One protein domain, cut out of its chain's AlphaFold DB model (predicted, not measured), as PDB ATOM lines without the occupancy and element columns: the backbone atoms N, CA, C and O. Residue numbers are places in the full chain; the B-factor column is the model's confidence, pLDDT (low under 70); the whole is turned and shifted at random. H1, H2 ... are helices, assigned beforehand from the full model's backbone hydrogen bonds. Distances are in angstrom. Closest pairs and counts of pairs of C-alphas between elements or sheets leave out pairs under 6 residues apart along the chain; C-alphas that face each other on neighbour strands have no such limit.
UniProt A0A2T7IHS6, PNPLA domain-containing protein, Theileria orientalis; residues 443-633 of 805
ATOM      1  N   PHE A 443      15.719   3.767  12.989       91.88
ATOM      2  CA  PHE A 443      14.315   3.403  13.189       91.88
ATOM      3  C   PHE A 443      14.020   3.130  14.664       91.88
ATOM      4  O   PHE A 443      12.947   3.479  15.150       91.88
ATOM      5  N   LEU A 444      14.992   2.577  15.393       93.25
ATOM      6  CA  LEU A 444      14.920   2.435  16.844       93.25
ATOM      7  C   LEU A 444      14.794   3.806  17.516       93.25
ATOM      8  O   LEU A 444      13.880   4.013  18.311       93.25
ATOM      9  N   ALA A 445      15.662   4.759  17.164       92.75
ATOM     10  CA  ALA A 445      15.629   6.114  17.711       92.75
ATOM     11  C   ALA A 445      14.286   6.803  17.430       92.75
ATOM     12  O   ALA A 445      13.722   7.447  18.314       92.75
ATOM     13  N   TYR A 446      13.752   6.641  16.215       93.62
ATOM     14  CA  TYR A 446      12.402   7.084  15.873       93.62
ATOM     15  C   TYR A 446      11.341   6.466  16.787       93.62
ATOM     16  O   TYR A 446      10.572   7.194  17.411       93.62
ATOM     17  N   TYR A 447      11.308   5.137  16.877       95.50
ATOM     18  CA  TYR A 447      10.275   4.419  17.612       95.50
ATOM     19  C   TYR A 447      10.291   4.764  19.107       95.50
ATOM     20  O   TYR A 447       9.242   5.017  19.690       95.50
ATOM     21  N   ILE A 448      11.476   4.885  19.712       95.50
ATOM     22  CA  ILE A 448      11.628   5.327  21.104       95.50
ATOM     23  C   ILE A 448      11.096   6.753  21.311       95.50
ATOM     24  O   ILE A 448      10.392   7.008  22.291       95.50
ATOM     25  N   ARG A 449      11.379   7.685  20.388       95.00
ATOM     26  CA  ARG A 449      10.842   9.056  20.448       95.00
ATOM     27  C   ARG A 449       9.323   9.077  20.318       95.00
ATOM     28  O   ARG A 449       8.664   9.725  21.126       95.00
ATOM     29  N   LEU A 450       8.780   8.339  19.346       95.31
ATOM     30  CA  LEU A 450       7.339   8.182  19.149       95.31
ATOM     31  C   LEU A 450       6.677   7.654  20.426       95.31
ATOM     32  O   LEU A 450       5.707   8.229  20.914       95.31
ATOM     33  N   LYS A 451       7.219   6.585  21.010       95.81
ATOM     34  CA  LYS A 451       6.653   6.006  22.230       95.81
ATOM     35  C   LYS A 451       6.815   6.905  23.445       95.81
ATOM     36  O   LYS A 451       5.917   6.934  24.276       95.81
ATOM     37  N   SER A 452       7.879   7.701  23.508       94.44
ATOM     38  CA  SER A 452       8.048   8.710  24.558       94.44
ATOM     39  C   SER A 452       7.007   9.829  24.464       94.44
ATOM     40  O   SER A 452       6.444  10.210  25.487       94.44
ATOM     41  N   ILE A 453       6.692  10.343  23.266       94.88
ATOM     42  CA  ILE A 453       5.649  11.377  23.135       94.88
ATOM     43  C   ILE A 453       4.253  10.804  23.397       94.88
ATOM     44  O   ILE A 453       3.454  11.451  24.067       94.88
ATOM     45  N   VAL A 454       3.976   9.572  22.952       94.19
ATOM     46  CA  VAL A 454       2.735   8.850  23.277       94.19
ATOM     47  C   VAL A 454       2.583   8.697  24.791       94.19
ATOM     48  O   VAL A 454       1.541   9.049  25.340       94.19
ATOM     49  N   TYR A 455       3.644   8.259  25.471       92.38
ATOM     50  CA  TYR A 455       3.693   8.145  26.926       92.38
ATOM     51  C   TYR A 455       3.393   9.485  27.620       92.38
ATOM     52  O   TYR A 455       2.518   9.548  28.483       92.38
ATOM     53  N   GLN A 456       4.043  10.577  27.198       91.81
ATOM     54  CA  GLN A 456       3.823  11.915  27.761       91.81
ATOM     55  C   GLN A 456       2.393  12.427  27.532       91.81
ATOM     56  O   GLN A 456       1.750  12.912  28.464       91.81
ATOM     57  N   LEU A 457       1.851  12.266  26.320       93.19
ATOM     58  CA  LEU A 457       0.464  12.629  26.001       93.19
ATOM     59  C   LEU A 457      -0.537  11.837  26.847       93.19
ATOM     60  O   LEU A 457      -1.578  12.361  27.242       93.19
ATOM     61  N   TYR A 458      -0.224  10.584  27.165       91.94
ATOM     62  CA  TYR A 458      -1.089   9.768  28.000       91.94
ATOM     63  C   TYR A 458      -1.055  10.178  29.475       91.94
ATOM     64  O   TYR A 458      -2.102  10.315  30.110       91.94
ATOM     65  N   ILE A 459       0.135  10.438  30.022       90.94
ATOM     66  CA  ILE A 459       0.283  11.010  31.368       90.94
ATOM     67  C   ILE A 459      -0.474  12.338  31.458       90.94
ATOM     68  O   ILE A 459      -1.193  12.577  32.433       90.94
ATOM     69  N   ARG A 460      -0.392  13.173  30.416       91.75
ATOM     70  CA  ARG A 460      -1.150  14.423  30.308       91.75
ATOM     71  C   ARG A 460      -2.661  14.176  30.360       91.75
ATOM     72  O   ARG A 460      -3.337  14.796  31.182       91.75
ATOM     73  N   ARG A 461      -3.178  13.214  29.587       92.31
ATOM     74  CA  ARG A 461      -4.592  12.792  29.608       92.31
ATOM     75  C   ARG A 461      -5.055  12.393  31.008       92.31
ATOM     76  O   ARG A 461      -6.090  12.857  31.480       92.31
ATOM     77  N   LEU A 462      -4.286  11.543  31.685       92.38
ATOM     78  CA  LEU A 462      -4.605  11.079  33.036       92.38
ATOM     79  C   LEU A 462      -4.542  12.204  34.074       92.38
ATOM     80  O   LEU A 462      -5.370  12.239  34.984       92.38
ATOM     81  N   THR A 463      -3.601  13.134  33.918       91.94
ATOM     82  CA  THR A 463      -3.482  14.318  34.777       91.94
ATOM     83  C   THR A 463      -4.714  15.210  34.626       91.94
ATOM     84  O   THR A 463      -5.364  15.544  35.614       91.94
ATOM     85  N   LEU A 464      -5.123  15.516  33.393       92.38
ATOM     86  CA  LEU A 464      -6.349  16.274  33.132       92.38
ATOM     87  C   LEU A 464      -7.598  15.545  33.647       92.38
ATOM     88  O   LEU A 464      -8.480  16.180  34.218       92.38
ATOM     89  N   LYS A 465      -7.644  14.209  33.538       91.06
ATOM     90  CA  LYS A 465      -8.706  13.386  34.141       91.06
ATOM     91  C   LYS A 465      -8.745  13.510  35.661       91.06
ATOM     92  O   LYS A 465      -9.828  13.642  36.213       91.06
ATOM     93  N   SER A 466      -7.596  13.520  36.342       90.31
ATOM     94  CA  SER A 466      -7.553  13.756  37.795       90.31
ATOM     95  C   SER A 466      -7.980  15.166  38.210       90.31
ATOM     96  O   SER A 466      -8.432  15.340  39.335       90.31
ATOM     97  N   LEU A 467      -7.877  16.144  37.307       91.94
ATOM     98  CA  LEU A 467      -8.281  17.533  37.535       91.94
ATOM     99  C   LEU A 467      -9.710  17.836  37.046       91.94
ATOM    100  O   LEU A 467     -10.127  18.987  37.096       91.94
ATOM    101  N   ASN A 468     -10.456  16.839  36.551       92.00
ATOM    102  CA  ASN A 468     -11.763  17.014  35.899       92.00
ATOM    103  C   ASN A 468     -11.748  17.972  34.684       92.00
ATOM    104  O   ASN A 468     -12.765  18.559  34.332       92.00
ATOM    105  N   MET A 469     -10.607  18.089  33.997       92.06
ATOM    106  CA  MET A 469     -10.393  18.948  32.818       92.06
ATOM    107  C   MET A 469     -10.271  18.130  31.523       92.06
ATOM    108  O   MET A 469      -9.505  18.458  30.619       92.06
ATOM    109  N   VAL A 470     -10.999  17.016  31.431       86.12
ATOM    110  CA  VAL A 470     -10.895  16.060  30.315       86.12
ATOM    111  C   VAL A 470     -11.216  16.721  28.964       86.12
ATOM    112  O   VAL A 470     -10.571  16.402  27.970       86.12
ATOM    113  N   SER A 471     -12.124  17.704  28.930       86.62
ATOM    114  CA  SER A 471     -12.451  18.495  27.731       86.62
ATOM    115  C   SER A 471     -11.262  19.254  27.138       86.62
ATOM    116  O   SER A 471     -11.197  19.400  25.919       86.62
ATOM    117  N   GLU A 472     -10.294  19.680  27.952       89.75
ATOM    118  CA  GLU A 472      -9.098  20.370  27.449       89.75
ATOM    119  C   GLU A 472      -8.197  19.440  26.643       89.75
ATOM    120  O   GLU A 472      -7.565  19.865  25.677       89.75
ATOM    121  N   PHE A 473      -8.193  18.145  26.964       91.50
ATOM    122  CA  PHE A 473      -7.410  17.176  26.207       91.50
ATOM    123  C   PHE A 473      -7.887  17.079  24.751       91.50
ATOM    124  O   PHE A 473      -7.068  16.953  23.845       91.50
ATOM    125  N   LYS A 474      -9.195  17.225  24.496       89.69
ATOM    126  CA  LYS A 474      -9.736  17.312  23.129       89.69
ATOM    127  C   LYS A 474      -9.130  18.495  22.368       89.69
ATOM    128  O   LYS A 474      -8.711  18.327  21.223       89.69
ATOM    129  N   ASN A 475      -9.059  19.668  22.997       88.75
ATOM    130  CA  ASN A 475      -8.461  20.861  22.394       88.75
ATOM    131  C   ASN A 475      -6.963  20.649  22.122       88.75
ATOM    132  O   ASN A 475      -6.487  20.957  21.028       88.75
ATOM    133  N   GLU A 476      -6.234  20.055  23.075       93.12
ATOM    134  CA  GLU A 476      -4.820  19.694  22.902       93.12
ATOM    135  C   GLU A 476      -4.611  18.742  21.711       93.12
ATOM    136  O   GLU A 476      -3.696  18.952  20.912       93.12
ATOM    137  N   LEU A 477      -5.473  17.735  21.533       92.19
ATOM    138  CA  LEU A 477      -5.404  16.806  20.399       92.19
ATOM    139  C   LEU A 477      -5.643  17.513  19.059       92.19
ATOM    140  O   LEU A 477      -4.876  17.301  18.120       92.19
ATOM    141  N   ILE A 478      -6.656  18.381  18.970       89.31
ATOM    142  CA  ILE A 478      -6.965  19.136  17.743       89.31
ATOM    143  C   ILE A 478      -5.787  20.039  17.357       89.31
ATOM    144  O   ILE A 478      -5.334  20.011  16.211       89.31
ATOM    145  N   HIS A 479      -5.240  20.798  18.310       91.25
ATOM    146  CA  HIS A 479      -4.072  21.644  18.053       91.25
ATOM    147  C   HIS A 479      -2.840  20.821  17.655       91.25
ATOM    148  O   HIS A 479      -2.090  21.227  16.766       91.25
ATOM    149  N   SER A 480      -2.656  19.639  18.255       93.31
ATOM    150  CA  SER A 480      -1.573  18.709  17.903       93.31
ATOM    151  C   SER A 480      -1.695  18.211  16.465       93.31
ATOM    152  O   SER A 480      -0.717  18.246  15.721       93.31
ATOM    153  N   ILE A 481      -2.894  17.807  16.042       91.19
ATOM    154  CA  ILE A 481      -3.162  17.357  14.668       91.19
ATOM    155  C   ILE A 481      -2.864  18.483  13.671       91.19
ATOM    156  O   ILE A 481      -2.132  18.272  12.701       91.19
ATOM    157  N   ASN A 482      -3.352  19.698  13.937       89.62
ATOM    158  CA  ASN A 482      -3.112  20.852  13.068       89.62
ATOM    159  C   ASN A 482      -1.618  21.185  12.947       89.62
ATOM    160  O   ASN A 482      -1.124  21.436  11.845       89.62
ATOM    161  N   LEU A 483      -0.888  21.165  14.069       90.38
ATOM    162  CA  LEU A 483       0.553  21.402  14.074       90.38
ATOM    163  C   LEU A 483       1.301  20.313  13.295       90.38
ATOM    164  O   LEU A 483       2.163  20.639  12.480       90.38
ATOM    165  N   TYR A 484       0.953  19.039  13.492       90.44
ATOM    166  CA  TYR A 484       1.544  17.920  12.756       90.44
ATOM    167  C   TYR A 484       1.375  18.098  11.238       90.44
ATOM    168  O   TYR A 484       2.352  18.019  10.490       90.44
ATOM    169  N   ILE A 485       0.155  18.399  10.774       86.38
ATOM    170  CA  ILE A 485      -0.141  18.619   9.347       86.38
ATOM    171  C   ILE A 485       0.675  19.798   8.802       86.38
ATOM    172  O   ILE A 485       1.217  19.728   7.695       86.38
ATOM    173  N   HIS A 486       0.799  20.875   9.580       84.88
ATOM    174  CA  HIS A 486       1.588  22.041   9.193       84.88
ATOM    175  C   HIS A 486       3.082  21.712   9.045       84.88
ATOM    176  O   HIS A 486       3.702  22.127   8.065       84.88
ATOM    177  N   ILE A 487       3.647  20.928   9.971       84.00
ATOM    178  CA  ILE A 487       5.032  20.442   9.886       84.00
ATOM    179  C   ILE A 487       5.215  19.590   8.628       84.00
ATOM    180  O   ILE A 487       6.136  19.838   7.848       84.00
ATOM    181  N   GLY A 488       4.291  18.656   8.380       77.38
ATOM    182  CA  GLY A 488       4.309  17.775   7.211       77.38
ATOM    183  C   GLY A 488       4.408  18.525   5.881       77.38
ATOM    184  O   GLY A 488       5.240  18.179   5.041       77.38
ATOM    185  N   LYS A 489       3.631  19.605   5.719       73.50
ATOM    186  CA  LYS A 489       3.635  20.449   4.508       73.50
ATOM    187  C   LYS A 489       4.970  21.169   4.261       73.50
ATOM    188  O   LYS A 489       5.284  21.476   3.114       73.50
ATOM    189  N   GLN A 490       5.753  21.448   5.304       69.06
ATOM    190  CA  GLN A 490       7.032  22.167   5.193       69.06
ATOM    191  C   GLN A 490       8.253  21.237   5.137       69.06
ATOM    192  O   GLN A 490       9.302  21.613   4.603       69.06
ATOM    193  N   SER A 491       8.141  20.018   5.669       60.81
ATOM    194  CA  SER A 491       9.237  19.050   5.682       60.81
ATOM    195  C   SER A 491       9.568  18.526   4.277       60.81
ATOM    196  O   SER A 491       8.734  17.934   3.597       60.81
ATOM    197  N   ARG A 492      10.822  18.712   3.831       59.06
ATOM    198  CA  ARG A 492      11.345  18.104   2.593       59.06
ATOM    199  C   ARG A 492      11.991  16.744   2.908       59.06
ATOM    200  O   ARG A 492      12.886  16.711   3.751       59.06
ATOM    201  N   PRO A 493      11.676  15.658   2.178       52.50
ATOM    202  CA  PRO A 493      12.050  14.275   2.526       52.50
ATOM    203  C   PRO A 493      13.551  13.916   2.414       52.50
ATOM    204  O   PRO A 493      13.899  12.741   2.395       52.50
ATOM    205  N   LYS A 494      14.474  14.884   2.288       49.44
ATOM    206  CA  LYS A 494      15.910  14.615   2.026       49.44
ATOM    207  C   LYS A 494      16.915  15.511   2.761       49.44
ATOM    208  O   LYS A 494      18.112  15.382   2.524       49.44
ATOM    209  N   LEU A 495      16.480  16.430   3.622       45.81
ATOM    210  CA  LEU A 495      17.400  17.330   4.326       45.81
ATOM    211  C   LEU A 495      17.719  16.790   5.722       45.81
ATOM    212  O   LEU A 495      16.812  16.521   6.503       45.81
ATOM    213  N   LYS A 496      19.018  16.666   6.043       47.78
ATOM    214  CA  LYS A 496      19.480  16.501   7.427       47.78
ATOM    215  C   LYS A 496      18.852  17.623   8.257       47.78
ATOM    216  O   LYS A 496      18.946  18.787   7.874       47.78
ATOM    217  N   ILE A 497      18.176  17.259   9.344       49.59
ATOM    218  CA  ILE A 497      17.527  18.214  10.241       49.59
ATOM    219  C   ILE A 497      18.636  19.043  10.902       49.59
ATOM    220  O   ILE A 497      19.270  18.600  11.855       49.59
ATOM    221  N   GLU A 498      18.913  20.227  10.362       47.62
ATOM    222  CA  GLU A 498      19.695  21.246  11.055       47.62
ATOM    223  C   GLU A 498      18.796  21.924  12.093       47.62
ATOM    224  O   GLU A 498      17.685  22.359  11.777       47.62
ATOM    225  N   HIS A 499      19.286  22.055  13.330       48.88
ATOM    226  CA  HIS A 499      18.592  22.767  14.414       48.88
ATOM    227  C   HIS A 499      18.167  24.197  14.021       48.88
ATOM    228  O   HIS A 499      17.173  24.705  14.537       48.88
ATOM    229  N   SER A 500      18.866  24.819  13.066       44.66
ATOM    230  CA  SER A 500      18.583  26.158  12.533       44.66
ATOM    231  C   SER A 500      17.230  26.280  11.817       44.66
ATOM    232  O   SER A 500      16.722  27.392  11.716       44.66
ATOM    233  N   LYS A 501      16.617  25.174  11.353       48.75
ATOM    234  CA  LYS A 501      15.301  25.162  10.676       48.75
ATOM    235  C   LYS A 501      14.118  24.813  11.584       48.75
ATOM    236  O   LYS A 501      12.979  24.859  11.134       48.75
ATOM    237  N   VAL A 502      14.354  24.505  12.861       52.56
ATOM    238  CA  VAL A 502      13.278  24.300  13.857       52.56
ATOM    239  C   VAL A 502      12.545  25.621  14.167       52.56
ATOM    240  O   VAL A 502      11.410  25.620  14.636       52.56
ATOM    241  N   THR A 503      13.153  26.763  13.843       53.28
ATOM    242  CA  THR A 503      12.661  28.119  14.130       53.28
ATOM    243  C   THR A 503      11.434  28.558  13.320       53.28
ATOM    244  O   THR A 503      10.715  29.433  13.799       53.28
ATOM    245  N   SER A 504      11.121  27.958  12.159       62.03
ATOM    246  CA  SER A 504       9.957  28.377  11.346       62.03
ATOM    247  C   SER A 504       8.607  27.989  11.963       62.03
ATOM    248  O   SER A 504       7.620  28.700  11.793       62.03
ATOM    249  N   TYR A 505       8.550  26.893  12.725       66.94
ATOM    250  CA  TYR A 505       7.302  26.366  13.300       66.94
ATOM    251  C   TYR A 505       6.894  27.051  14.605       66.94
ATOM    252  O   TYR A 505       5.708  27.093  14.937       66.94
ATOM    253  N   VAL A 506       7.868  27.618  15.324       68.44
ATOM    254  CA  VAL A 506       7.667  28.341  16.594       68.44
ATOM    255  C   VAL A 506       6.730  29.543  16.414       68.44
ATOM    256  O   VAL A 506       6.056  29.953  17.353       68.44
ATOM    257  N   GLN A 507       6.651  30.074  15.191       68.75
ATOM    258  CA  GLN A 507       5.814  31.220  14.827       68.75
ATOM    259  C   GLN A 507       4.363  30.839  14.485       68.75
ATOM    260  O   GLN A 507       3.540  31.715  14.222       68.75
ATOM    261  N   THR A 508       4.019  29.548  14.461       79.19
ATOM    262  CA  THR A 508       2.655  29.113  14.134       79.19
ATOM    263  C   THR A 508       1.712  29.301  15.321       79.19
ATOM    264  O   THR A 508       2.060  29.010  16.466       79.19
ATOM    265  N   ARG A 509       0.468  29.720  15.042       84.94
ATOM    266  CA  ARG A 509      -0.581  29.885  16.065       84.94
ATOM    267  C   ARG A 509      -0.790  28.608  16.888       84.94
ATOM    268  O   ARG A 509      -0.998  28.686  18.094       84.94
ATOM    269  N   GLU A 510      -0.732  27.447  16.243       85.00
ATOM    270  CA  GLU A 510      -0.955  26.153  16.895       85.00
ATOM    271  C   GLU A 510       0.212  25.767  17.819       85.00
ATOM    272  O   GLU A 510      -0.036  25.291  18.925       85.00
ATOM    273  N   TYR A 511       1.464  26.067  17.442       87.56
ATOM    274  CA  TYR A 511       2.616  25.902  18.335       87.56
ATOM    275  C   TYR A 511       2.486  26.781  19.582       87.56
ATOM    276  O   TYR A 511       2.678  26.288  20.690       87.56
ATOM    277  N   SER A 512       2.124  28.063  19.435       86.69
ATOM    278  CA  SER A 512       1.962  28.963  20.586       86.69
ATOM    279  C   SER A 512       0.867  28.485  21.544       86.69
ATOM    280  O   SER A 512       1.065  28.511  22.757       86.69
ATOM    281  N   LYS A 513      -0.263  27.995  21.013       88.75
ATOM    282  CA  LYS A 513      -1.351  27.427  21.826       88.75
ATOM    283  C   LYS A 513      -0.913  26.172  22.577       88.75
ATOM    284  O   LYS A 513      -1.104  26.103  23.785       88.75
ATOM    285  N   LEU A 514      -0.300  25.203  21.894       89.88
ATOM    286  CA  LEU A 514       0.187  23.981  22.545       89.88
ATOM    287  C   LEU A 514       1.284  24.272  23.561       89.88
ATOM    288  O   LEU A 514       1.263  23.721  24.654       89.88
ATOM    289  N   SER A 515       2.205  25.182  23.245       88.12
ATOM    290  CA  SER A 515       3.250  25.595  24.178       88.12
ATOM    291  C   SER A 515       2.662  26.214  25.448       88.12
ATOM    292  O   SER A 515       3.209  25.983  26.525       88.12
ATOM    293  N   ALA A 516       1.564  26.969  25.341       87.75
ATOM    294  CA  ALA A 516       0.853  27.512  26.496       87.75
ATOM    295  C   ALA A 516       0.118  26.421  27.295       87.75
ATOM    296  O   ALA A 516       0.158  26.437  28.522       87.75
ATOM    297  N   LEU A 517      -0.512  25.455  26.614       88.62
ATOM    298  CA  LEU A 517      -1.261  24.362  27.248       88.62
ATOM    299  C   LEU A 517      -0.349  23.347  27.950       88.62
ATOM    300  O   LEU A 517      -0.618  22.943  29.080       88.62
ATOM    301  N   TRP A 518       0.729  22.926  27.290       90.81
ATOM    302  CA  TRP A 518       1.652  21.923  27.822       90.81
ATOM    303  C   TRP A 518       2.650  22.507  28.810       90.81
ATOM    304  O   TRP A 518       3.132  21.777  29.672       90.81
ATOM    305  N   ASN A 519       2.991  23.793  28.669       87.75
ATOM    306  CA  ASN A 519       4.009  24.469  29.474       87.75
ATOM    307  C   ASN A 519       5.322  23.659  29.590       87.75
ATOM    308  O   ASN A 519       5.994  23.650  30.619       87.75
ATOM    309  N   SER A 520       5.668  22.915  28.533       87.00
ATOM    310  CA  SER A 520       6.799  21.989  28.510       87.00
ATOM    311  C   SER A 520       7.543  22.098  27.189       87.00
ATOM    312  O   SER A 520       7.110  21.596  26.149       87.00
ATOM    313  N   ARG A 521       8.704  22.762  27.237       85.62
ATOM    314  CA  ARG A 521       9.580  22.926  26.072       85.62
ATOM    315  C   ARG A 521      10.060  21.575  25.540       85.62
ATOM    316  O   ARG A 521      10.041  21.361  24.336       85.62
ATOM    317  N   SER A 522      10.430  20.654  26.430       86.31
ATOM    318  CA  SER A 522      10.918  19.322  26.056       86.31
ATOM    319  C   SER A 522       9.855  18.497  25.328       86.31
ATOM    320  O   SER A 522      10.172  17.838  24.340       86.31
ATOM    321  N   MET A 523       8.593  18.567  25.765       90.44
ATOM    322  CA  MET A 523       7.481  17.879  25.104       90.44
ATOM    323  C   MET A 523       7.199  18.466  23.714       90.44
ATOM    324  O   MET A 523       7.022  17.710  22.760       90.44
ATOM    325  N   MET A 524       7.231  19.798  23.578       91.00
ATOM    326  CA  MET A 524       7.103  20.471  22.278       91.00
ATOM    327  C   MET A 524       8.244  20.102  21.324       91.00
ATOM    328  O   MET A 524       7.994  19.766  20.165       91.00
ATOM    329  N   ASP A 525       9.489  20.132  21.799       88.25
ATOM    330  CA  ASP A 525      10.662  19.798  20.990       88.25
ATOM    331  C   ASP A 525      10.616  18.329  20.535       88.25
ATOM    332  O   ASP A 525      10.876  18.034  19.367       88.25
ATOM    333  N   LEU A 526      10.208  17.409  21.418       91.38
ATOM    334  CA  LEU A 526      10.014  15.998  21.082       91.38
ATOM    335  C   LEU A 526       8.893  15.802  20.048       91.38
ATOM    336  O   LEU A 526       9.079  15.049  19.094       91.38
ATOM    337  N   PHE A 527       7.759  16.495  20.191       93.88
ATOM    338  CA  PHE A 527       6.650  16.434  19.233       93.88
ATOM    339  C   PHE A 527       7.091  16.856  17.824       93.88
ATOM    340  O   PHE A 527       6.849  16.147  16.842       93.88
ATOM    341  N   VAL A 528       7.786  17.994  17.722       89.56
ATOM    342  CA  VAL A 528       8.318  18.509  16.451       89.56
ATOM    343  C   VAL A 528       9.373  17.561  15.880       89.56
ATOM    344  O   VAL A 528       9.405  17.326  14.670       89.56
ATOM    345  N   LEU A 529      10.224  16.990  16.734       89.12
ATOM    346  CA  LEU A 529      11.250  16.039  16.324       89.12
ATOM    347  C   LEU A 529      10.634  14.766  15.732       89.12
ATOM    348  O   LEU A 529      11.043  14.365  14.647       89.12
ATOM    349  N   VAL A 530       9.645  14.162  16.400       92.19
ATOM    350  CA  VAL A 530       8.930  12.972  15.901       92.19
ATOM    351  C   VAL A 530       8.255  13.279  14.568       92.19
ATOM    352  O   VAL A 530       8.517  12.583  13.590       92.19
ATOM    353  N   SER A 531       7.487  14.371  14.500       90.25
ATOM    354  CA  SER A 531       6.750  14.773  13.294       90.25
ATOM    355  C   SER A 531       7.668  14.957  12.076       90.25
ATOM    356  O   SER A 531       7.364  14.493  10.981       90.25
ATOM    357  N   ASN A 532       8.835  15.588  12.255       85.06
ATOM    358  CA  ASN A 532       9.817  15.746  11.176       85.06
ATOM    359  C   ASN A 532      10.491  14.422  10.786       85.06
ATOM    360  O   ASN A 532      10.785  14.175   9.610       85.06
ATOM    361  N   TYR A 533      10.791  13.582  11.777       85.25
ATOM    362  CA  TYR A 533      11.539  12.350  11.562       85.25
ATOM    363  C   TYR A 533      10.708  11.283  10.836       85.25
ATOM    364  O   TYR A 533      11.268  10.572  10.003       85.25
ATOM    365  N   GLU A 534       9.388  11.229  11.064       87.69
ATOM    366  CA  GLU A 534       8.454  10.356  10.325       87.69
ATOM    367  C   GLU A 534       8.573  10.543   8.808       87.69
ATOM    368  O   GLU A 534       8.741   9.570   8.066       87.69
ATOM    369  N   ASN A 535       8.598  11.799   8.357       79.56
ATOM    370  CA  ASN A 535       8.740  12.142   6.941       79.56
ATOM    371  C   ASN A 535      10.160  11.899   6.412       79.56
ATOM    372  O   ASN A 535      10.342  11.552   5.246       79.56
ATOM    373  N   THR A 536      11.178  12.079   7.257       79.38
ATOM    374  CA  THR A 536      12.591  11.926   6.866       79.38
ATOM    375  C   THR A 536      12.973  10.460   6.659       79.38
ATOM    376  O   THR A 536      13.745  10.137   5.759       79.38
ATOM    377  N   VAL A 537      12.442   9.571   7.500       78.25
ATOM    378  CA  VAL A 537      12.762   8.136   7.495       78.25
ATOM    379  C   VAL A 537      11.783   7.317   6.645       78.25
ATOM    380  O   VAL A 537      12.010   6.128   6.420       78.25
ATOM    381  N   ASP A 538      10.748   7.966   6.101       82.31
ATOM    382  CA  ASP A 538       9.742   7.361   5.223       82.31
ATOM    383  C   ASP A 538       9.119   6.121   5.875       82.31
ATOM    384  O   ASP A 538       9.177   4.994   5.369       82.31
ATOM    385  N   VAL A 539       8.589   6.334   7.082       83.88
ATOM    386  CA  VAL A 539       8.171   5.256   7.988       83.88
ATOM    387  C   VAL A 539       7.129   4.329   7.361       83.88
ATOM    388  O   VAL A 539       7.149   3.132   7.642       83.88
ATOM    389  N   ASP A 540       6.301   4.832   6.444       83.19
ATOM    390  CA  ASP A 540       5.286   4.059   5.720       83.19
ATOM    391  C   ASP A 540       5.869   3.034   4.729       83.19
ATOM    392  O   ASP A 540       5.164   2.117   4.305       83.19
ATOM    393  N   LYS A 541       7.149   3.142   4.336       84.94
ATOM    394  CA  LYS A 541       7.806   2.136   3.476       84.94
ATOM    395  C   LYS A 541       8.267   0.889   4.225       84.94
ATOM    396  O   LYS A 541       8.508  -0.132   3.573       84.94
ATOM    397  N   PHE A 542       8.411   0.971   5.546       86.50
ATOM    398  CA  PHE A 542       9.041  -0.054   6.385       86.50
ATOM    399  C   PHE A 542       8.076  -0.674   7.413       86.50
ATOM    400  O   PHE A 542       8.530  -1.274   8.389       86.50
ATOM    401  N   ASN A 543       6.763  -0.558   7.186       87.00
ATOM    402  CA  ASN A 543       5.700  -1.172   7.987       87.00
ATOM    403  C   ASN A 543       4.656  -1.876   7.096       87.00
ATOM    404  O   ASN A 543       4.724  -1.826   5.866       87.00
ATOM    405  N   PHE A 544       3.681  -2.540   7.720       86.56
ATOM    406  CA  PHE A 544       2.585  -3.226   7.026       86.56
ATOM    407  C   PHE A 544       1.310  -2.384   6.861       86.56
ATOM    408  O   PHE A 544       0.255  -2.929   6.546       86.56
ATOM    409  N   ARG A 545       1.369  -1.054   7.016       84.25
ATOM    410  CA  ARG A 545       0.177  -0.187   6.942       84.25
ATOM    411  C   ARG A 545      -0.585  -0.319   5.619       84.25
ATOM    412  O   ARG A 545      -1.810  -0.279   5.619       84.25
ATOM    413  N   LYS A 546       0.146  -0.505   4.513       82.00
ATOM    414  CA  LYS A 546      -0.385  -0.663   3.143       82.00
ATOM    415  C   LYS A 546      -0.672  -2.118   2.750       82.00
ATOM    416  O   LYS A 546      -0.903  -2.392   1.577       82.00
ATOM    417  N   TYR A 547      -0.572  -3.061   3.685       83.06
ATOM    418  CA  TYR A 547      -0.794  -4.473   3.400       83.06
ATOM    419  C   TYR A 547      -2.280  -4.826   3.507       83.06
ATOM    420  O   TYR A 547      -2.934  -4.502   4.498       83.06
ATOM    421  N   GLU A 548      -2.808  -5.529   2.508       82.12
ATOM    422  CA  GLU A 548      -4.190  -6.003   2.511       82.12
ATOM    423  C   GLU A 548      -4.296  -7.379   3.174       82.12
ATOM    424  O   GLU A 548      -3.686  -8.349   2.734       82.12
ATOM    425  N   VAL A 549      -5.091  -7.464   4.242       83.19
ATOM    426  CA  VAL A 549      -5.314  -8.714   4.987       83.19
ATOM    427  C   VAL A 549      -6.606  -9.388   4.532       83.19
ATOM    428  O   VAL A 549      -7.629  -8.716   4.396       83.19
ATOM    429  N   ASN A 550      -6.574 -10.708   4.345       83.06
ATOM    430  CA  ASN A 550      -7.769 -11.524   4.103       83.06
ATOM    431  C   ASN A 550      -8.323 -12.081   5.425       83.06
ATOM    432  O   ASN A 550      -7.556 -12.373   6.340       83.06
ATOM    433  N   GLU A 551      -9.636 -12.304   5.509       79.31
ATOM    434  CA  GLU A 551     -10.317 -12.770   6.735       79.31
ATOM    435  C   GLU A 551      -9.738 -14.071   7.303       79.31
ATOM    436  O   GLU A 551      -9.510 -14.173   8.504       79.31
ATOM    437  N   ASN A 552      -9.392 -15.028   6.438       79.75
ATOM    438  CA  ASN A 552      -8.881 -16.348   6.836       79.75
ATOM    439  C   ASN A 552      -7.349 -16.462   6.759       79.75
ATOM    440  O   ASN A 552      -6.798 -17.562   6.742       79.75
ATOM    441  N   MET A 553      -6.641 -15.336   6.652       83.69
ATOM    442  CA  MET A 553      -5.186 -15.329   6.542       83.69
ATOM    443  C   MET A 553      -4.522 -15.670   7.881       83.69
ATOM    444  O   MET A 553      -4.717 -14.981   8.881       83.69
ATOM    445  N   ASP A 554      -3.656 -16.682   7.882       85.31
ATOM    446  CA  ASP A 554      -2.670 -16.863   8.947       85.31
ATOM    447  C   ASP A 554      -1.551 -15.826   8.752       85.31
ATOM    448  O   ASP A 554      -0.679 -15.970   7.886       85.31
ATOM    449  N   ILE A 555      -1.626 -14.745   9.533       87.75
ATOM    450  CA  ILE A 555      -0.717 -13.596   9.453       87.75
ATOM    451  C   ILE A 555       0.739 -14.048   9.642       87.75
ATOM    452  O   ILE A 555       1.611 -13.630   8.877       87.75
ATOM    453  N   ILE A 556       1.011 -14.931  10.611       86.69
ATOM    454  CA  ILE A 556       2.372 -15.399  10.897       86.69
ATOM    455  C   ILE A 556       2.882 -16.284   9.764       86.69
ATOM    456  O   ILE A 556       4.000 -16.091   9.292       86.69
ATOM    457  N   LYS A 557       2.089 -17.229   9.262       83.56
ATOM    458  CA  LYS A 557       2.533 -18.109   8.173       83.56
ATOM    459  C   LYS A 557       2.780 -17.343   6.873       83.56
ATOM    460  O   LYS A 557       3.752 -17.619   6.161       83.56
ATOM    461  N   ALA A 558       1.930 -16.368   6.569       82.12
ATOM    462  CA  ALA A 558       2.020 -15.603   5.335       82.12
ATOM    463  C   ALA A 558       3.113 -14.521   5.371       82.12
ATOM    464  O   ALA A 558       3.817 -14.344   4.376       82.12
ATOM    465  N   LEU A 559       3.298 -13.834   6.506       80.81
ATOM    466  CA  LEU A 559       4.242 -12.713   6.634       80.81
ATOM    467  C   LEU A 559       5.489 -13.024   7.455       80.81
ATOM    468  O   LEU A 559       6.442 -12.251   7.416       80.81
ATOM    469  N   GLY A 560       5.502 -14.129   8.194       65.44
ATOM    470  CA  GLY A 560       6.641 -14.613   8.972       65.44
ATOM    471  C   GLY A 560       7.656 -15.402   8.144       65.44
ATOM    472  O   GLY A 560       8.818 -15.469   8.541       65.44
ATOM    473  N   SER A 561       7.282 -15.941   6.971       61.72
ATOM    474  CA  SER A 561       8.202 -16.701   6.106       61.72
ATOM    475  C   SER A 561       8.888 -15.841   5.030       61.72
ATOM    476  O   SER A 561       8.286 -14.976   4.394       61.72
ATOM    477  N   THR A 562      10.171 -16.112   4.772       55.53
ATOM    478  CA  THR A 562      11.049 -15.340   3.864       55.53
ATOM    479  C   THR A 562      10.700 -15.450   2.370       55.53
ATOM    480  O   THR A 562      11.425 -14.907   1.528       55.53
ATOM    481  N   LYS A 563       9.622 -16.166   2.011       56.25
ATOM    482  CA  LYS A 563       9.262 -16.465   0.616       56.25
ATOM    483  C   LYS A 563       8.517 -15.328  -0.088       56.25
ATOM    484  O   LYS A 563       8.706 -15.172  -1.290       56.25
ATOM    485  N   PHE A 564       7.723 -14.530   0.629       53.66
ATOM    486  CA  PHE A 564       6.777 -13.600  -0.009       53.66
ATOM    487  C   PHE A 564       7.128 -12.116   0.139       53.66
ATOM    488  O   PHE A 564       6.770 -11.326  -0.732       53.66
ATOM    489  N   PHE A 565       7.883 -11.723   1.169       59.78
ATOM    490  CA  PHE A 565       8.227 -10.318   1.402       59.78
ATOM    491  C   PHE A 565       9.728 -10.056   1.233       59.78
ATOM    492  O   PHE A 565      10.568 -10.701   1.855       59.78
ATOM    493  N   LYS A 566      10.070  -9.093   0.365       63.44
ATOM    494  CA  LYS A 566      11.461  -8.675   0.101       63.44
ATOM    495  C   LYS A 566      11.886  -7.431   0.889       63.44
ATOM    496  O   LYS A 566      13.061  -7.079   0.844       63.44
ATOM    497  N   ARG A 567      10.954  -6.743   1.559       72.56
ATOM    498  CA  ARG A 567      11.229  -5.493   2.283       72.56
ATOM    499  C   ARG A 567      11.352  -5.750   3.783       72.56
ATOM    500  O   ARG A 567      10.512  -6.468   4.322       72.56
ATOM    501  N   PRO A 568      12.364  -5.179   4.449       78.38
ATOM    502  CA  PRO A 568      12.483  -5.294   5.888       78.38
ATOM    503  C   PRO A 568      11.436  -4.424   6.587       78.38
ATOM    504  O   PRO A 568      11.089  -3.343   6.108       78.38
ATOM    505  N   ILE A 569      10.964  -4.902   7.734       86.12
ATOM    506  CA  ILE A 569       9.990  -4.192   8.567       86.12
ATOM    507  C   ILE A 569      10.719  -3.598   9.768       86.12
ATOM    508  O   ILE A 569      11.196  -4.348  10.617       86.12
ATOM    509  N   TYR A 570      10.821  -2.277   9.832       88.94
ATOM    510  CA  TYR A 570      11.581  -1.570  10.868       88.94
ATOM    511  C   TYR A 570      10.760  -0.528  11.626       88.94
ATOM    512  O   TYR A 570      11.233  -0.007  12.632       88.94
ATOM    513  N   THR A 571       9.541  -0.225  11.178       91.06
ATOM    514  CA  THR A 571       8.699   0.825  11.762       91.06
ATOM    515  C   THR A 571       7.332   0.288  12.159       91.06
ATOM    516  O   THR A 571       6.844  -0.710  11.622       91.06
ATOM    517  N   SER A 572       6.715   0.946  13.140       91.62
ATOM    518  CA  SER A 572       5.327   0.688  13.522       91.62
ATOM    519  C   SER A 572       4.366   1.208  12.441       91.62
ATOM    520  O   SER A 572       4.685   2.205  11.780       91.62
ATOM    521  N   PRO A 573       3.195   0.571  12.239       89.19
ATOM    522  CA  PRO A 573       2.120   1.135  11.424       89.19
ATOM    523  C   PRO A 573       1.413   2.313  12.112       89.19
ATOM    524  O   PRO A 573       0.706   3.065  11.445       89.19
ATOM    525  N   VAL A 574       1.595   2.489  13.426       88.88
ATOM    526  CA  VAL A 574       1.012   3.593  14.194       88.88
ATOM    527  C   VAL A 574       1.976   4.773  14.170       88.88
ATOM    528  O   VAL A 574       2.962   4.791  14.899       88.88
ATOM    529  N   SER A 575       1.695   5.760  13.323       90.56
ATOM    530  CA  SER A 575       2.369   7.064  13.373       90.56
ATOM    531  C   SER A 575       1.835   7.933  14.515       90.56
ATOM    532  O   SER A 575       0.764   7.653  15.065       90.56
ATOM    533  N   LEU A 576       2.523   9.033  14.827       92.62
ATOM    534  CA  LEU A 576       2.029  10.041  15.765       92.62
ATOM    535  C   LEU A 576       0.643  10.547  15.350       92.62
ATOM    536  O   LEU A 576      -0.267  10.599  16.174       92.62
ATOM    537  N   LEU A 577       0.446  10.833  14.061       89.94
ATOM    538  CA  LEU A 577      -0.856  11.251  13.537       89.94
ATOM    539  C   LEU A 577      -1.936  10.173  13.724       89.94
ATOM    540  O   LEU A 577      -3.053  10.484  14.129       89.94
ATOM    541  N   THR A 578      -1.596   8.902  13.478       88.00
ATOM    542  CA  THR A 578      -2.518   7.773  13.691       88.00
ATOM    543  C   THR A 578      -2.936   7.692  15.161       88.00
ATOM    544  O   THR A 578      -4.121   7.564  15.457       88.00
ATOM    545  N   TYR A 579      -1.981   7.825  16.087       91.81
ATOM    546  CA  TYR A 579      -2.258   7.847  17.522       91.81
ATOM    547  C   TYR A 579      -3.179   9.008  17.921       91.81
ATOM    548  O   TYR A 579      -4.171   8.781  18.612       91.81
ATOM    549  N   LEU A 580      -2.892  10.233  17.464       92.31
ATOM    550  CA  LEU A 580      -3.701  11.416  17.780       92.31
ATOM    551  C   LEU A 580      -5.151  11.254  17.310       92.31
ATOM    552  O   LEU A 580      -6.078  11.540  18.067       92.31
ATOM    553  N   TYR A 581      -5.357  10.739  16.095       88.25
ATOM    554  CA  TYR A 581      -6.698  10.474  15.581       88.25
ATOM    555  C   TYR A 581      -7.426   9.368  16.350       88.25
ATOM    556  O   TYR A 581      -8.616   9.515  16.624       88.25
ATOM    557  N   LEU A 582      -6.738   8.287  16.738       86.50
ATOM    558  CA  LEU A 582      -7.336   7.237  17.569       86.50
ATOM    559  C   LEU A 582      -7.752   7.774  18.943       86.50
ATOM    560  O   LEU A 582      -8.851   7.473  19.402       86.50
ATOM    561  N   GLN A 583      -6.918   8.604  19.578       88.00
ATOM    562  CA  GLN A 583      -7.266   9.242  20.851       88.00
ATOM    563  C   GLN A 583      -8.453  10.203  20.708       88.00
ATOM    564  O   GLN A 583      -9.336  10.214  21.565       88.00
ATOM    565  N   LEU A 584      -8.513  10.976  19.621       87.00
ATOM    566  CA  LEU A 584      -9.634  11.878  19.357       87.00
ATOM    567  C   LEU A 584     -10.933  11.103  19.081       87.00
ATOM    568  O   LEU A 584     -11.977  11.467  19.612       87.00
ATOM    569  N   SER A 585     -10.864  10.011  18.316       80.81
ATOM    570  CA  SER A 585     -11.994   9.105  18.060       80.81
ATOM    571  C   SER A 585     -12.544   8.509  19.361       80.81
ATOM    572  O   SER A 585     -13.739   8.608  19.629       80.81
ATOM    573  N   GLN A 586     -11.662   7.984  20.223       79.81
ATOM    574  CA  GLN A 586     -12.037   7.464  21.544       79.81
ATOM    575  C   GLN A 586     -12.692   8.533  22.430       79.81
ATOM    576  O   GLN A 586     -13.570   8.211  23.224       79.81
ATOM    577  N   PHE A 587     -12.275   9.796  22.300       79.25
ATOM    578  CA  PHE A 587     -12.859  10.909  23.047       79.25
ATOM    579  C   PHE A 587     -14.256  11.291  22.544       79.25
ATOM    580  O   PHE A 587     -15.145  11.565  23.345       79.25
ATOM    581  N   LEU A 588     -14.434  11.367  21.222       76.75
ATOM    582  CA  LEU A 588     -15.688  11.806  20.611       76.75
ATOM    583  C   LEU A 588     -16.770  10.724  20.681       76.75
ATOM    584  O   LEU A 588     -17.944  11.059  20.775       76.75
ATOM    585  N   GLY A 589     -16.399   9.442  20.647       66.81
ATOM    586  CA  GLY A 589     -17.361   8.335  20.591       66.81
ATOM    587  C   GLY A 589     -18.088   8.211  19.240       66.81
ATOM    588  O   GLY A 589     -19.043   7.448  19.131       66.81
ATOM    589  N   TYR A 590     -17.658   8.958  18.216       60.69
ATOM    590  CA  TYR A 590     -18.193   8.927  16.850       60.69
ATOM    591  C   TYR A 590     -17.129   9.339  15.812       60.69
ATOM    592  O   TYR A 590     -15.991   9.670  16.154       60.69
ATOM    593  N   SER A 591     -17.501   9.284  14.526       59.47
ATOM    594  CA  SER A 591     -16.624   9.536  13.376       59.47
ATOM    595  C   SER A 591     -15.875  10.874  13.457       59.47
ATOM    596  O   SER A 591     -16.474  11.939  13.572       59.47
ATOM    597  N   VAL A 592     -14.549  10.820  13.298       60.84
ATOM    598  CA  VAL A 592     -13.650  11.992  13.277       60.84
ATOM    599  C   VAL A 592     -13.700  12.734  11.925       60.84
ATOM    600  O   VAL A 592     -12.957  13.686  11.713       60.84
ATOM    601  N   THR A 593     -14.572  12.327  10.993       60.41
ATOM    602  CA  THR A 593     -14.633  12.830   9.605       60.41
ATOM    603  C   THR A 593     -14.776  14.345   9.478       60.41
ATOM    604  O   THR A 593     -14.260  14.903   8.520       60.41
ATOM    605  N   GLU A 594     -15.390  15.030  10.445       57.62
ATOM    606  CA  GLU A 594     -15.484  16.503  10.456       57.62
ATOM    607  C   GLU A 594     -14.123  17.205  10.624       57.62
ATOM    608  O   GLU A 594     -13.960  18.357  10.226       57.62
ATOM    609  N   TYR A 595     -13.130  16.510  11.185       59.62
ATOM    610  CA  TYR A 595     -11.781  17.021  11.439       59.62
ATOM    611  C   TYR A 595     -10.730  16.458  10.463       59.62
ATOM    612  O   TYR A 595      -9.550  16.792  10.570       59.62
ATOM    613  N   ILE A 596     -11.137  15.603   9.515       61.16
ATOM    614  CA  ILE A 596     -10.259  14.910   8.560       61.16
ATOM    615  C   ILE A 596     -10.421  15.572   7.187       61.16
ATOM    616  O   ILE A 596     -11.423  15.355   6.515       61.16
ATOM    617  N   GLN A 597      -9.446  16.386   6.767       54.34
ATOM    618  CA  GLN A 597      -9.518  17.108   5.486       54.34
ATOM    619  C   GLN A 597      -8.800  16.416   4.316       54.34
ATOM    620  O   GLN A 597      -9.169  16.680   3.182       54.34
ATOM    621  N   ASP A 598      -7.839  15.515   4.559       45.59
ATOM    622  CA  ASP A 598      -7.082  14.836   3.497       45.59
ATOM    623  C   ASP A 598      -6.782  13.367   3.857       45.59
ATOM    624  O   ASP A 598      -6.386  13.058   4.981       45.59
ATOM    625  N   ASP A 599      -7.024  12.508   2.862       50.88
ATOM    626  CA  ASP A 599      -6.892  11.046   2.736       50.88
ATOM    627  C   ASP A 599      -6.661  10.215   4.031       50.88
ATOM    628  O   ASP A 599      -5.561  10.200   4.601       50.88
ATOM    629  N   PRO A 600      -7.685   9.478   4.505       48.03
ATOM    630  CA  PRO A 600      -7.637   8.704   5.737       48.03
ATOM    631  C   PRO A 600      -6.540   7.632   5.700       48.03
ATOM    632  O   PRO A 600      -6.401   6.870   4.746       48.03
ATOM    633  N   SER A 601      -5.892   7.378   6.840       53.06
ATOM    634  CA  SER A 601      -5.696   5.960   7.150       53.06
ATOM    635  C   SER A 601      -7.087   5.341   7.206       53.06
ATOM    636  O   SER A 601      -7.809   5.588   8.176       53.06
ATOM    637  N   SER A 602      -7.449   4.557   6.189       64.31
ATOM    638  CA  SER A 602      -8.670   3.741   6.136       64.31
ATOM    639  C   SER A 602      -8.973   3.051   7.474       64.31
ATOM    640  O   SER A 602     -10.124   2.903   7.856       64.31
ATOM    641  N   PHE A 603      -7.927   2.731   8.236       74.25
ATOM    642  CA  PHE A 603      -7.972   2.221   9.597       74.25
ATOM    643  C   PHE A 603      -8.839   3.025  10.590       74.25
ATOM    644  O   PHE A 603      -9.673   2.432  11.264       74.25
ATOM    645  N   VAL A 604      -8.672   4.350  10.718       73.00
ATOM    646  CA  VAL A 604      -9.372   5.128  11.769       73.00
ATOM    647  C   VAL A 604     -10.850   5.320  11.435       73.00
ATOM    648  O   VAL A 604     -11.697   5.263  12.328       73.00
ATOM    649  N   SER A 605     -11.174   5.526  10.156       70.81
ATOM    650  CA  SER A 605     -12.569   5.615   9.721       70.81
ATOM    651  C   SER A 605     -13.272   4.265   9.876       70.81
ATOM    652  O   SER A 605     -14.359   4.214  10.444       70.81
ATOM    653  N   GLN A 606     -12.618   3.163   9.482       71.50
ATOM    654  CA  GLN A 606     -13.126   1.804   9.703       71.50
ATOM    655  C   GLN A 606     -13.332   1.507  11.193       71.50
ATOM    656  O   GLN A 606     -14.382   0.994  11.567       71.50
ATOM    657  N   TYR A 607     -12.381   1.886  12.051       74.69
ATOM    658  CA  TYR A 607     -12.509   1.730  13.502       74.69
ATOM    659  C   TYR A 607     -13.686   2.515  14.082       74.69
ATOM    660  O   TYR A 607     -14.482   1.961  14.836       74.69
ATOM    661  N   SER A 608     -13.829   3.787  13.698       71.38
ATOM    662  CA  SER A 608     -14.891   4.656  14.221       71.38
ATOM    663  C   SER A 608     -16.288   4.149  13.848       71.38
ATOM    664  O   SER A 608     -17.220   4.323  14.627       71.38
ATOM    665  N   ASN A 609     -16.433   3.487  12.694       67.69
ATOM    666  CA  ASN A 609     -17.695   2.869  12.280       67.69
ATOM    667  C   ASN A 609     -18.051   1.632  13.122       67.69
ATOM    668  O   ASN A 609     -19.226   1.394  13.380       67.69
ATOM    669  N   ILE A 610     -17.052   0.860  13.557       67.06
ATOM    670  CA  ILE A 610     -17.250  -0.383  14.324       67.06
ATOM    671  C   ILE A 610     -17.509  -0.095  15.806       67.06
ATOM    672  O   ILE A 610     -18.290  -0.790  16.443       67.06
ATOM    673  N   CYS A 611     -16.871   0.935  16.362       61.12
ATOM    674  CA  CYS A 611     -16.987   1.294  17.779       61.12
ATOM    675  C   CYS A 611     -18.031   2.390  18.062       61.12
ATOM    676  O   CYS A 611     -17.958   3.039  19.104       61.12
ATOM    677  N   GLY A 612     -18.977   2.620  17.145       59.78
ATOM    678  CA  GLY A 612     -20.081   3.562  17.344       59.78
ATOM    679  C   GLY A 612     -21.022   3.166  18.500       59.78
ATOM    680  O   GLY A 612     -20.916   2.068  19.039       59.78
ATOM    681  N   PRO A 613     -21.981   4.031  18.880       51.22
ATOM    682  CA  PRO A 613     -22.812   3.892  20.089       51.22
ATOM    683  C   PRO A 613     -23.822   2.723  20.093       51.22
ATOM    684  O   PRO A 613     -24.637   2.624  21.010       51.22
ATOM    685  N   TYR A 614     -23.802   1.843  19.090       51.12
ATOM    686  CA  TYR A 614     -24.687   0.677  19.005       51.12
ATOM    687  C   TYR A 614     -24.055  -0.547  19.690       51.12
ATOM    688  O   TYR A 614     -22.844  -0.584  19.894       51.12
ATOM    689  N   GLN A 615     -24.877  -1.531  20.085       53.81
ATOM    690  CA  GLN A 615     -24.440  -2.738  20.803       53.81
ATOM    691  C   GLN A 615     -23.224  -3.382  20.124       53.81
ATOM    692  O   GLN A 615     -23.327  -3.928  19.028       53.81
ATOM    693  N   ILE A 616     -22.075  -3.293  20.796       61.22
ATOM    694  CA  ILE A 616     -20.820  -3.877  20.341       61.22
ATOM    695  C   ILE A 616     -20.946  -5.395  20.493       61.22
ATOM    696  O   ILE A 616     -21.184  -5.903  21.588       61.22
ATOM    697  N   ASP A 617     -20.814  -6.117  19.388       72.62
ATOM    698  CA  ASP A 617     -20.749  -7.572  19.384       72.62
ATOM    699  C   ASP A 617     -19.393  -8.075  19.926       72.62
ATOM    700  O   ASP A 617     -18.473  -7.303  20.209       72.62
ATOM    701  N   ASP A 618     -19.226  -9.391  20.088       74.44
ATOM    702  CA  ASP A 618     -17.967  -9.962  20.605       74.44
ATOM    703  C   ASP A 618     -16.748  -9.556  19.747       74.44
ATOM    704  O   ASP A 618     -15.671  -9.256  20.272       74.44
ATOM    705  N   ALA A 619     -16.919  -9.467  18.422       76.56
ATOM    706  CA  ALA A 619     -15.862  -9.045  17.506       76.56
ATOM    707  C   ALA A 619     -15.458  -7.578  17.724       76.56
ATOM    708  O   ALA A 619     -14.260  -7.279  17.812       76.56
ATOM    709  N   GLY A 620     -16.424  -6.668  17.867       81.81
ATOM    710  CA  GLY A 620     -16.168  -5.264  18.178       81.81
ATOM    711  C   GLY A 620     -15.459  -5.076  19.524       81.81
ATOM    712  O   GLY A 620     -14.549  -4.249  19.633       81.81
ATOM    713  N   HIS A 621     -15.774  -5.898  20.531       83.56
ATOM    714  CA  HIS A 621     -15.075  -5.873  21.819       83.56
ATOM    715  C   HIS A 621     -13.608  -6.295  21.699       83.56
ATOM    716  O   HIS A 621     -12.731  -5.612  22.238       83.56
ATOM    717  N   ARG A 622     -13.321  -7.370  20.955       87.44
ATOM    718  CA  ARG A 622     -11.940  -7.809  20.687       87.44
ATOM    719  C   ARG A 622     -11.156  -6.745  19.924       87.44
ATOM    720  O   ARG A 622     -10.013  -6.458  20.273       87.44
ATOM    721  N   VAL A 623     -11.773  -6.119  18.918       89.69
ATOM    722  CA  VAL A 623     -11.175  -4.996  18.176       89.69
ATOM    723  C   VAL A 623     -10.827  -3.849  19.126       89.69
ATOM    724  O   VAL A 623      -9.691  -3.374  19.107       89.69
ATOM    725  N   ASN A 624     -11.749  -3.452  20.005       89.38
ATOM    726  CA  ASN A 624     -11.506  -2.396  20.984       89.38
ATOM    727  C   ASN A 624     -10.377  -2.757  21.968       89.38
ATOM    728  O   ASN A 624      -9.515  -1.922  22.236       89.38
ATOM    729  N   ASN A 625     -10.314  -3.998  22.464       91.75
ATOM    730  CA  ASN A 625      -9.242  -4.437  23.365       91.75
ATOM    731  C   ASN A 625      -7.869  -4.424  22.676       91.75
ATOM    732  O   ASN A 625      -6.893  -3.953  23.265       91.75
ATOM    733  N   LEU A 626      -7.788  -4.868  21.417       93.81
ATOM    734  CA  LEU A 626      -6.553  -4.825  20.631       93.81
ATOM    735  C   LEU A 626      -6.125  -3.394  20.286       93.81
ATOM    736  O   LEU A 626      -4.937  -3.089  20.366       93.81
ATOM    737  N   VAL A 627      -7.062  -2.508  19.930       92.00
ATOM    738  CA  VAL A 627      -6.763  -1.090  19.675       92.00
ATOM    739  C   VAL A 627      -6.318  -0.397  20.956       92.00
ATOM    740  O   VAL A 627      -5.322   0.325  20.936       92.00
ATOM    741  N   ASN A 628      -6.984  -0.664  22.082       92.38
ATOM    742  CA  ASN A 628      -6.564  -0.152  23.378       92.38
ATOM    743  C   ASN A 628      -5.126  -0.594  23.689       92.38
ATOM    744  O   ASN A 628      -4.269   0.258  23.913       92.38
ATOM    745  N   LEU A 629      -4.814  -1.893  23.575       95.19
ATOM    746  CA  LEU A 629      -3.443  -2.385  23.738       95.19
ATOM    747  C   LEU A 629      -2.468  -1.684  22.781       95.19
ATOM    748  O   LEU A 629      -1.442  -1.192  23.234       95.19
ATOM    749  N   LEU A 630      -2.791  -1.576  21.490       93.94
ATOM    750  CA  LEU A 630      -1.943  -0.928  20.484       93.94
ATOM    751  C   LEU A 630      -1.620   0.536  20.837       93.94
ATOM    752  O   LEU A 630      -0.490   0.984  20.634       93.94
ATOM    753  N   THR A 631      -2.588   1.275  21.389       90.31
ATOM    754  CA  THR A 631      -2.398   2.677  21.808       90.31
ATOM    755  C   THR A 631      -1.618   2.835  23.112       90.31
ATOM    756  O   THR A 631      -0.994   3.874  23.312       90.31
ATOM    757  N   LEU A 632      -1.623   1.816  23.978       92.00
ATOM    758  CA  LEU A 632      -0.942   1.827  25.279       92.00
ATOM    759  C   LEU A 632       0.427   1.175  25.262       92.00
ATOM    760  O   LEU A 632       1.226   1.408  26.168       92.00
ATOM    761  N   LEU A 633       0.692   0.341  24.260       93.50
ATOM    762  CA  LEU A 633       1.898  -0.453  24.194       93.50
ATOM    763  C   LEU A 633       3.123   0.463  24.153       93.50
ATOM    764  O   LEU A 633       3.337   1.207  23.190       93.50
TER     765      LEU A 633
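Overview. This is residues 443 to 633 of the 805 residues of the protein "PNPLA domain-containing protein" of Theileria orientalis (UniProt A0A2T7IHS6). A loose bundle of four helices makes the core: H1 and H2 form a long hairpin that opens away from its turn, H5 packs on both where they spread, and H7 lies along H2. H4 covers another side of H2, with the small H3 beyond it, while H9 and H10 lie on the far side of H7 and a loop bearing H6 sticks out with residues 547 to 558 and 560 to 566. The printed part has 191 residues, with ten named helices, H1 to H10 in order, and no named strand; the class is all helix. It is compact, with a radius of gyration of the C-alphas of 17.7 A, and spans 50 by 42 by 28 A along its three main axes.

Arrangement. H1, residues 443 to 466, and H2, residues 470 to 490, form a helical hairpin at a shallow tilt of 27 degrees, opposite ways. They touch through residues 460 to 464 and 470 to 473 alone, and their closest C-alphas, of Leu 464 and Val 470, are 5.4 A apart. H3, residues 499 to 504, touches no helix. H4, residues 509 to 518, touches H2 at a steep tilt of 42 degrees, opposite ways, beside residues 476 to 483 of H2 alone; the closest C-alphas, of His 479 and Glu 510, are 5.6 A apart. H5, residues 521 to 537, touches H4 only at the corner, touches H1 at a steep tilt of 40 degrees, opposite ways, with the closest C-alphas, of Leu 450 and Val 530, 6.0 A apart, and touches H2 at Tyr 484 and Ser 531, whose C-alphas are the closest at 6.1 A. H6, residues 555 to 560, touches no helix. H7, residues 576 to 588, touches H2 at a shallow tilt of 30 degrees, opposite ways; the closest C-alphas, of Leu 477 and Leu 580, are 6.2 A apart. H7 and H1 only just touch, with 3 pairs of C-alphas within 8 A, the closest being Leu 450 and Leu 576 at 6.6 A. H8, residues 592 to 595, only just touches H7, with 3 pairs of C-alphas within 8 A, the closest being Ser 585 and Val 592 at 5.8 A. H9, residues 602 to 610, touches H7 at a shallow tilt of 16 degrees, the same way, with the closest C-alphas, of Leu 582 and Val 604, 6.5 A apart. H10, residues 618 to 632, is near H1 and close to but not clearly touching H7, where the closest C-alphas, of Tyr 579 and Thr 631, are 6.7 A apart. In H1, H4, H6, H7, H9 and H10 every O i to N i+4 pair is within hydrogen-bond range; in H2 14 of 17 are, in H5 12 of 13, and in H3 0 of 2, beside 1 of 3 O i to N i+3 pairs, while H8 is too short for an O i to N i+4 pair.

Along the chain. H1 begins at C-alpha 443, at (14.315, 3.403, 13.189), and is 34.5 A long from first to last C-alpha; H2 is 31.5 A long. H5 is 24.0 A long, and H7, 18.5 A long, begins at C-alpha 576, at (2.029, 10.041, 15.765). H10 is 21.2 A long and ends at C-alpha 632, at (-0.942, 1.827, 25.279).

Size, cuts and confidence. The C-alphas farthest apart, of Leu 467 and Lys 563, are 53.2 A apart. The printed part has no cut. The links H5 to H6, 17 residues, and H6 to H7, 15 residues, are long. The mean pLDDT of the printed part is 79.8, and residues 490 to 507, 560 to 566, 589 to 602 and 609 to 616 are under 70.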